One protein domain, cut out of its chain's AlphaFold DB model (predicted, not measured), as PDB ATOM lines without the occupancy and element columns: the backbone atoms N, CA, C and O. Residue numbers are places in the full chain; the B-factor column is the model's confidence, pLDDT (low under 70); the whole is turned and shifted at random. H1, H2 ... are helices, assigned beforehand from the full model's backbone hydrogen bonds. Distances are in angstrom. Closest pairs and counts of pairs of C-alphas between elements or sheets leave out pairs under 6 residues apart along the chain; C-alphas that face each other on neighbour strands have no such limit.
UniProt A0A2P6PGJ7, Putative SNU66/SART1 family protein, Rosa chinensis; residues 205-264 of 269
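What this domain is: This is residues 205 to 264 of the 269 residues of the protein "Putative SNU66/SART1 family protein" of Rosa chinensis (UniProt A0A2P6PGJ7). Three helices are strung one after another along an open zigzag: H1 at one end, the link of residues 219 to 223 turning the backbone back into the long H2, and H3 bending off from H2 at the other end. No helix touches another, and there is no common core. The printed part has 60 residues with three named helices, H1, H2 and H3 along the chain, and no named strand; the class is all helix. It is extended, with a radius of gyration of the C-alphas of 20.2 A, and a rod spanning 61 by 23 by 12 A.

How they stand to each other: H1, residues 206 to 218, and H2, residues 224 to 242, are apart, joined by a tight link of 5 residues. H3, residues 245 to 259, follows H2 after a tight link of 2 residues, and these two are apart. H1 and H3 are apart too. Residues 222 to 251, of which 224 to 242 belong to H2 and 245 to 251 to H3, stand free. In H1, H2 and H3 every O i to N i+4 pair is within hydrogen-bond range.

Where its parts are: H1 begins at C-alpha 206 (18.015, 15.058, -3.682) and is 18.0 A long. H2 is 26.8 A long. H3, 21.2 A, ends at C-alpha 259 (11.039, 18.881, 45.648).

The domain as a whole: The C-alphas farthest apart, of His 218 and Gln 260, are 61.2 A apart. The printed part has no cut. Residues 245 to 246 have pLDDT under 70.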
ATOM      1  N   THR A 205      18.660  16.953   0.758       92.69
ATOM      2  CA  THR A 205      18.355  15.657   0.134       92.69
ATOM      3  C   THR A 205      17.974  15.876  -1.335       92.69
ATOM      4  O   THR A 205      17.281  16.846  -1.650       92.69
ATOM      5  N   GLU A 206      18.321  14.956  -2.240       92.69
ATOM      6  CA  GLU A 206      18.015  15.058  -3.682       92.69
ATOM      7  C   GLU A 206      16.539  15.392  -3.967       92.69
ATOM      8  O   GLU A 206      16.218  16.244  -4.796       92.69
ATOM      9  N   LYS A 207      15.619  14.779  -3.212       93.31
ATOM     10  CA  LYS A 207      14.172  15.024  -3.306       93.31
ATOM     11  C   LYS A 207      13.780  16.455  -2.945       93.31
ATOM     12  O   LYS A 207      12.843  17.021  -3.516       93.31
ATOM     13  N   GLU A 208      14.438  17.024  -1.948       91.12
ATOM     14  CA  GLU A 208      14.194  18.393  -1.512       91.12
ATOM     15  C   GLU A 208      14.820  19.379  -2.489       91.12
ATOM     16  O   GLU A 208      14.173  20.368  -2.834       91.12
ATOM     17  N   ALA A 209      15.999  19.047  -3.017       94.81
ATOM     18  CA  ALA A 209      16.682  19.820  -4.041       94.81
ATOM     19  C   ALA A 209      15.815  19.914  -5.294       94.81
ATOM     20  O   ALA A 209      15.447  21.015  -5.697       94.81
ATOM     21  N   TYR A 210      15.374  18.776  -5.835       94.25
ATOM     22  CA  TYR A 210      14.456  18.730  -6.972       94.25
ATOM     23  C   TYR A 210      13.195  19.562  -6.728       94.25
ATOM     24  O   TYR A 210      12.802  20.364  -7.570       94.25
ATOM     25  N   LYS A 211      12.579  19.445  -5.545       93.31
ATOM     26  CA  LYS A 211      11.378  20.220  -5.211       93.31
ATOM     27  C   LYS A 211      11.644  21.727  -5.190       93.31
ATOM     28  O   LYS A 211      10.776  22.481  -5.628       93.31
ATOM     29  N   ARG A 212      12.803  22.169  -4.686       91.75
ATOM     30  CA  ARG A 212      13.218  23.576  -4.774       91.75
ATOM     31  C   ARG A 212      13.369  23.999  -6.229       91.75
ATOM     32  O   ARG A 212      12.719  24.965  -6.609       91.75
ATOM     33  N   PHE A 213      14.079  23.221  -7.051       93.50
ATOM     34  CA  PHE A 213      14.214  23.507  -8.484       93.50
ATOM     35  C   PHE A 213      12.870  23.613  -9.184       93.50
ATOM     36  O   PHE A 213      12.651  24.580  -9.895       93.50
ATOM     37  N   CYS A 214      11.934  22.696  -8.938       94.81
ATOM     38  CA  CYS A 214      10.600  22.780  -9.528       94.81
ATOM     39  C   CYS A 214       9.847  24.046  -9.104       94.81
ATOM     40  O   CYS A 214       9.162  24.647  -9.926       94.81
ATOM     41  N   HIS A 215       9.930  24.450  -7.834       93.56
ATOM     42  CA  HIS A 215       9.255  25.660  -7.360       93.56
ATOM     43  C   HIS A 215       9.867  26.935  -7.950       93.56
ATOM     44  O   HIS A 215       9.106  27.820  -8.334       93.56
ATOM     45  N   THR A 216      11.197  27.005  -8.054       94.00
ATOM     46  CA  THR A 216      11.910  28.106  -8.720       94.00
ATOM     47  C   THR A 216      11.585  28.130 -10.211       94.00
ATOM     48  O   THR A 216      11.202  29.164 -10.742       94.00
ATOM     49  N   PHE A 217      11.624  26.970 -10.866       96.19
ATOM     50  CA  PHE A 217      11.358  26.827 -12.295       96.19
ATOM     51  C   PHE A 217       9.916  27.190 -12.670       96.19
ATOM     52  O   PHE A 217       9.680  27.903 -13.638       96.19
ATOM     53  N   HIS A 218       8.929  26.727 -11.901       96.19
ATOM     54  CA  HIS A 218       7.523  27.025 -12.181       96.19
ATOM     55  C   HIS A 218       7.044  28.358 -11.588       96.19
ATOM     56  O   HIS A 218       5.885  28.714 -11.797       96.19
ATOM     57  N   GLY A 219       7.854  29.047 -10.775       95.44
ATOM     58  CA  GLY A 219       7.483  30.279 -10.059       95.44
ATOM     59  C   GLY A 219       6.353  30.121  -9.025       95.44
ATOM     60  O   GLY A 219       5.985  31.068  -8.331       95.44
ATOM     61  N   LYS A 220       5.781  28.920  -8.886       93.75
ATOM     62  CA  LYS A 220       4.664  28.625  -7.981       93.75
ATOM     63  C   LYS A 220       5.201  28.096  -6.662       93.75
ATOM     64  O   LYS A 220       5.447  26.896  -6.517       93.75
ATOM     65  N   LYS A 221       5.354  28.982  -5.677       90.00
ATOM     66  CA  LYS A 221       5.737  28.607  -4.308       90.00
ATOM     67  C   LYS A 221       4.642  27.756  -3.652       90.00
ATOM     68  O   LYS A 221       3.466  27.797  -4.014       90.00
ATOM     69  N   SER A 222       5.018  26.951  -2.663       91.06
ATOM     70  CA  SER A 222       4.031  26.235  -1.851       91.06
ATOM     71  C   SER A 222       3.152  27.221  -1.074       91.06
ATOM     72  O   SER A 222       3.679  28.180  -0.527       91.06
ATOM     73  N   GLY A 223       1.849  26.955  -0.955       93.06
ATOM     74  CA  GLY A 223       0.943  27.841  -0.211       93.06
ATOM     75  C   GLY A 223       1.324  28.039   1.266       93.06
ATOM     76  O   GLY A 223       1.922  27.153   1.886       93.06
ATOM     77  N   ALA A 224       0.907  29.171   1.843       94.56
ATOM     78  CA  ALA A 224       1.317  29.653   3.170       94.56
ATOM     79  C   ALA A 224       1.186  28.602   4.288       94.56
ATOM     80  O   ALA A 224       2.148  28.319   4.997       94.56
ATOM     81  N   ARG A 225       0.042  27.909   4.380       94.38
ATOM     82  CA  ARG A 225      -0.181  26.861   5.395       94.38
ATOM     83  C   ARG A 225       0.815  25.695   5.293       94.38
ATOM     84  O   ARG A 225       1.118  25.047   6.293       94.38
ATOM     85  N   LYS A 226       1.316  25.381   4.090       93.62
ATOM     86  CA  LYS A 226       2.343  24.342   3.895       93.62
ATOM     87  C   LYS A 226       3.724  24.854   4.305       93.62
ATOM     88  O   LYS A 226       4.469  24.093   4.918       93.62
ATOM     89  N   GLN A 227       4.043  26.111   3.999       91.06
ATOM     90  CA  GLN A 227       5.295  26.747   4.422       91.06
ATOM     91  C   GLN A 227       5.366  26.845   5.945       91.06
ATOM     92  O   GLN A 227       6.325  26.364   6.534       91.06
ATOM     93  N   GLU A 228       4.305  27.327   6.593       94.25
ATOM     94  CA  GLU A 228       4.230  27.436   8.051       94.25
ATOM     95  C   GLU A 228       4.416  26.074   8.737       94.25
ATOM     96  O   GLU A 228       5.193  25.944   9.681       94.25
ATOM     97  N   LYS A 229       3.772  25.014   8.223       95.50
ATOM     98  CA  LYS A 229       3.974  23.651   8.736       95.50
ATOM     99  C   LYS A 229       5.424  23.183   8.604       95.50
ATOM    100  O   LYS A 229       5.923  22.551   9.533       95.50
ATOM    101  N   ARG A 230       6.090  23.470   7.479       89.38
ATOM    102  CA  ARG A 230       7.508  23.122   7.275       89.38
ATOM    103  C   ARG A 230       8.411  23.905   8.222       89.38
ATOM    104  O   ARG A 230       9.213  23.286   8.908       89.38
ATOM    105  N   ILE A 231       8.202  25.215   8.347       90.75
ATOM    106  CA  ILE A 231       8.943  26.080   9.277       90.75
ATOM    107  C   ILE A 231       8.766  25.583  10.717       90.75
ATOM    108  O   ILE A 231       9.740  25.408  11.442       90.75
ATOM    109  N   LYS A 232       7.538  25.252  11.127       94.50
ATOM    110  CA  LYS A 232       7.255  24.699  12.460       94.50
ATOM    111  C   LYS A 232       7.879  23.320  12.675       94.50
ATOM    112  O   LYS A 232       8.224  22.981  13.806       94.50
ATOM    113  N   LYS A 233       7.976  22.490  11.632       91.19
ATOM    114  CA  LYS A 233       8.675  21.199  11.696       91.19
ATOM    115  C   LYS A 233      10.166  21.422  11.938       91.19
ATOM    116  O   LYS A 233      10.661  20.940  12.950       91.19
ATOM    117  N   PHE A 234      10.797  22.251  11.113       88.06
ATOM    118  CA  PHE A 234      12.207  22.606  11.233       88.06
ATOM    119  C   PHE A 234      12.546  23.209  12.602       88.06
ATOM    120  O   PHE A 234      13.464  22.763  13.278       88.06
ATOM    121  N   GLN A 235      11.740  24.156  13.092       90.00
ATOM    122  CA  GLN A 235      11.934  24.741  14.423       90.00
ATOM    123  C   GLN A 235      11.811  23.715  15.553       90.00
ATOM    124  O   GLN A 235      12.477  23.846  16.575       90.00
ATOM    125  N   ARG A 236      10.933  22.716  15.410       88.94
ATOM    126  CA  ARG A 236      10.812  21.642  16.399       88.94
ATOM    127  C   ARG A 236      12.032  20.734  16.362       88.94
ATOM    128  O   ARG A 236      12.526  20.396  17.424       88.94
ATOM    129  N   GLU A 237      12.511  20.372  15.177       87.62
ATOM    130  CA  GLU A 237      13.710  19.545  15.008       87.62
ATOM    131  C   GLU A 237      14.947  20.256  15.560       87.62
ATOM    132  O   GLU A 237      15.638  19.686  16.393       87.62
ATOM    133  N   GLN A 238      15.136  21.540  15.248       85.12
ATOM    134  CA  GLN A 238      16.227  22.338  15.814       85.12
ATOM    135  C   GLN A 238      16.134  22.459  17.346       85.12
ATOM    136  O   GLN A 238      17.147  22.492  18.040       85.12
ATOM    137  N   LYS A 239      14.918  22.550  17.903       86.81
ATOM    138  CA  LYS A 239      14.726  22.544  19.362       86.81
ATOM    139  C   LYS A 239      15.039  21.184  19.969       86.81
ATOM    140  O   LYS A 239      15.679  21.157  21.005       86.81
ATOM    141  N   LEU A 240      14.632  20.090  19.330       82.81
ATOM    142  CA  LEU A 240      14.922  18.730  19.791       82.81
ATOM    143  C   LEU A 240      16.417  18.407  19.731       82.81
ATOM    144  O   LEU A 240      16.932  17.771  20.639       82.81
ATOM    145  N   GLU A 241      17.119  18.874  18.701       81.25
ATOM    146  CA  GLU A 241      18.573  18.741  18.605       81.25
ATOM    147  C   GLU A 241      19.278  19.477  19.754       81.25
ATOM    148  O   GLU A 241      20.217  18.955  20.348       81.25
ATOM    149  N   LYS A 242      18.789  20.670  20.119       77.81
ATOM    150  CA  LYS A 242      19.299  21.438  21.265       77.81
ATOM    151  C   LYS A 242      18.918  20.807  22.605       77.81
ATOM    152  O   LYS A 242      19.765  20.705  23.489       77.81
ATOM    153  N   ASP A 243      17.669  20.371  22.754       70.06
ATOM    154  CA  ASP A 243      17.135  19.648  23.913       70.06
ATOM    155  C   ASP A 243      17.610  18.181  23.882       70.06
ATOM    156  O   ASP A 243      16.828  17.231  23.825       70.06
ATOM    157  N   THR A 244      18.929  17.991  23.920       74.06
ATOM    158  CA  THR A 244      19.560  16.677  24.070       74.06
ATOM    159  C   THR A 244      19.038  15.961  25.328       74.06
ATOM    160  O   THR A 244      18.752  16.609  26.340       74.06
ATOM    161  N   PRO A 245      18.954  14.614  25.336       67.56
ATOM    162  CA  PRO A 245      18.432  13.841  26.473       67.56
ATOM    163  C   PRO A 245      19.168  14.120  27.797       67.56
ATOM    164  O   PRO A 245      18.583  13.968  28.870       67.56
ATOM    165  N   SER A 246      20.415  14.604  27.727       69.19
ATOM    166  CA  SER A 246      21.168  15.099  28.884       69.19
ATOM    167  C   SER A 246      20.464  16.259  29.592       69.19
ATOM    168  O   SER A 246      20.348  16.239  30.815       69.19
ATOM    169  N   LEU A 247      19.933  17.235  28.848       76.62
ATOM    170  CA  LEU A 247      19.236  18.387  29.426       76.62
ATOM    171  C   LEU A 247      17.907  17.981  30.068       76.62
ATOM    172  O   LEU A 247      17.528  18.523  31.102       76.62
ATOM    173  N   PHE A 248      17.197  17.002  29.500       83.50
ATOM    174  CA  PHE A 248      15.990  16.468  30.134       83.50
ATOM    175  C   PHE A 248      16.316  15.757  31.456       83.50
ATOM    176  O   PHE A 248      15.646  15.991  32.461       83.50
ATOM    177  N   ALA A 249      17.370  14.936  31.481       86.19
ATOM    178  CA  ALA A 249      17.832  14.277  32.701       86.19
ATOM    179  C   ALA A 249      18.306  15.279  33.768       86.19
ATOM    180  O   ALA A 249      18.030  15.093  34.953       86.19
ATOM    181  N   GLU A 250      18.974  16.356  33.361       88.75
ATOM    182  CA  GLU A 250      19.381  17.447  34.248       88.75
ATOM    183  C   GLU A 250      18.169  18.171  34.844       88.75
ATOM    184  O   GLU A 250      18.078  18.296  36.063       88.75
ATOM    185  N   ARG A 251      17.175  18.525  34.016       89.00
ATOM    186  CA  ARG A 251      15.904  19.106  34.485       89.00
ATOM    187  C   ARG A 251      15.175  18.172  35.454       89.00
ATOM    188  O   ARG A 251      14.634  18.631  36.457       89.00
ATOM    189  N   MET A 252      15.180  16.857  35.213       88.12
ATOM    190  CA  MET A 252      14.632  15.892  36.172       88.12
ATOM    191  C   MET A 252      15.386  15.953  37.510       88.12
ATOM    192  O   MET A 252      14.761  16.126  38.556       88.12
ATOM    193  N   LYS A 253      16.721  15.905  37.501       91.69
ATOM    194  CA  LYS A 253      17.518  16.021  38.735       91.69
ATOM    195  C   LYS A 253      17.271  17.341  39.471       91.69
ATOM    196  O   LYS A 253      17.133  17.336  40.691       91.69
ATOM    197  N   GLU A 254      17.146  18.450  38.749       93.69
ATOM    198  CA  GLU A 254      16.804  19.757  39.317       93.69
ATOM    199  C   GLU A 254      15.436  19.726  40.014       93.69
ATOM    200  O   GLU A 254      15.300  20.189  41.147       93.69
ATOM    201  N   THR A 255      14.420  19.120  39.391       92.81
ATOM    202  CA  THR A 255      13.097  18.983  40.022       92.81
ATOM    203  C   THR A 255      13.123  18.082  41.256       92.81
ATOM    204  O   THR A 255      12.469  18.418  42.242       92.81
ATOM    205  N   GLN A 256      13.908  16.999  41.250       94.44
ATOM    206  CA  GLN A 256      14.127  16.152  42.431       94.44
ATOM    207  C   GLN A 256      14.774  16.943  43.568       94.44
ATOM    208  O   GLN A 256      14.301  16.882  44.698       94.44
ATOM    209  N   ALA A 257      15.809  17.735  43.267       93.94
ATOM    210  CA  ALA A 257      16.479  18.584  44.249       93.94
ATOM    211  C   ALA A 257      15.538  19.658  44.814       93.94
ATOM    212  O   ALA A 257      15.517  19.896  46.020       93.94
ATOM    213  N   ARG A 258      14.711  20.268  43.956       94.25
ATOM    214  CA  ARG A 258      13.734  21.290  44.347       94.25
ATOM    215  C   ARG A 258      12.609  20.733  45.217       94.25
ATOM    216  O   ARG A 258      12.209  21.387  46.173       94.25
ATOM    217  N   LEU A 259      12.078  19.562  44.870       93.88
ATOM    218  CA  LEU A 259      11.039  18.881  45.648       93.88
ATOM    219  C   LEU A 259      11.618  18.133  46.854       93.88
ATOM    220  O   LEU A 259      10.859  17.703  47.716       93.88
ATOM    221  N   GLN A 260      12.947  17.987  46.906       93.31
ATOM    222  CA  GLN A 260      13.671  17.161  47.869       93.31
ATOM    223  C   GLN A 260      13.153  15.713  47.899       93.31
ATOM    224  O   GLN A 260      13.174  15.050  48.934       93.31
ATOM    225  N   THR A 261      12.685  15.210  46.750       93.56
ATOM    226  CA  THR A 261      12.177  13.843  46.591       93.56
ATOM    227  C   THR A 261      13.062  13.040  45.640       93.56
ATOM    228  O   THR A 261      13.453  13.546  44.589       93.56
ATOM    229  N   PRO A 262      13.347  11.761  45.945       92.75
ATOM    230  CA  PRO A 262      14.195  10.923  45.094       92.75
ATOM    231  C   PRO A 262      13.509  10.481  43.791       92.75
ATOM    232  O   PRO A 262      14.174  10.003  42.878       92.75
ATOM    233  N   TYR A 263      12.185  10.630  43.683       91.25
ATOM    234  CA  TYR A 263      11.405  10.294  42.493       91.25
ATOM    235  C   TYR A 263      10.574  11.490  42.018       91.25
ATOM    236  O   TYR A 263      10.250  12.394  42.792       91.25
ATOM    237  N   ILE A 264      10.212  11.469  40.734       92.81
ATOM    238  CA  ILE A 264       9.300  12.430  40.108       92.81
ATOM    239  C   ILE A 264       8.099  11.645  39.598       92.81
ATOM    240  O   ILE A 264       8.256  10.681  38.849       92.81
TER     241      ILE A 264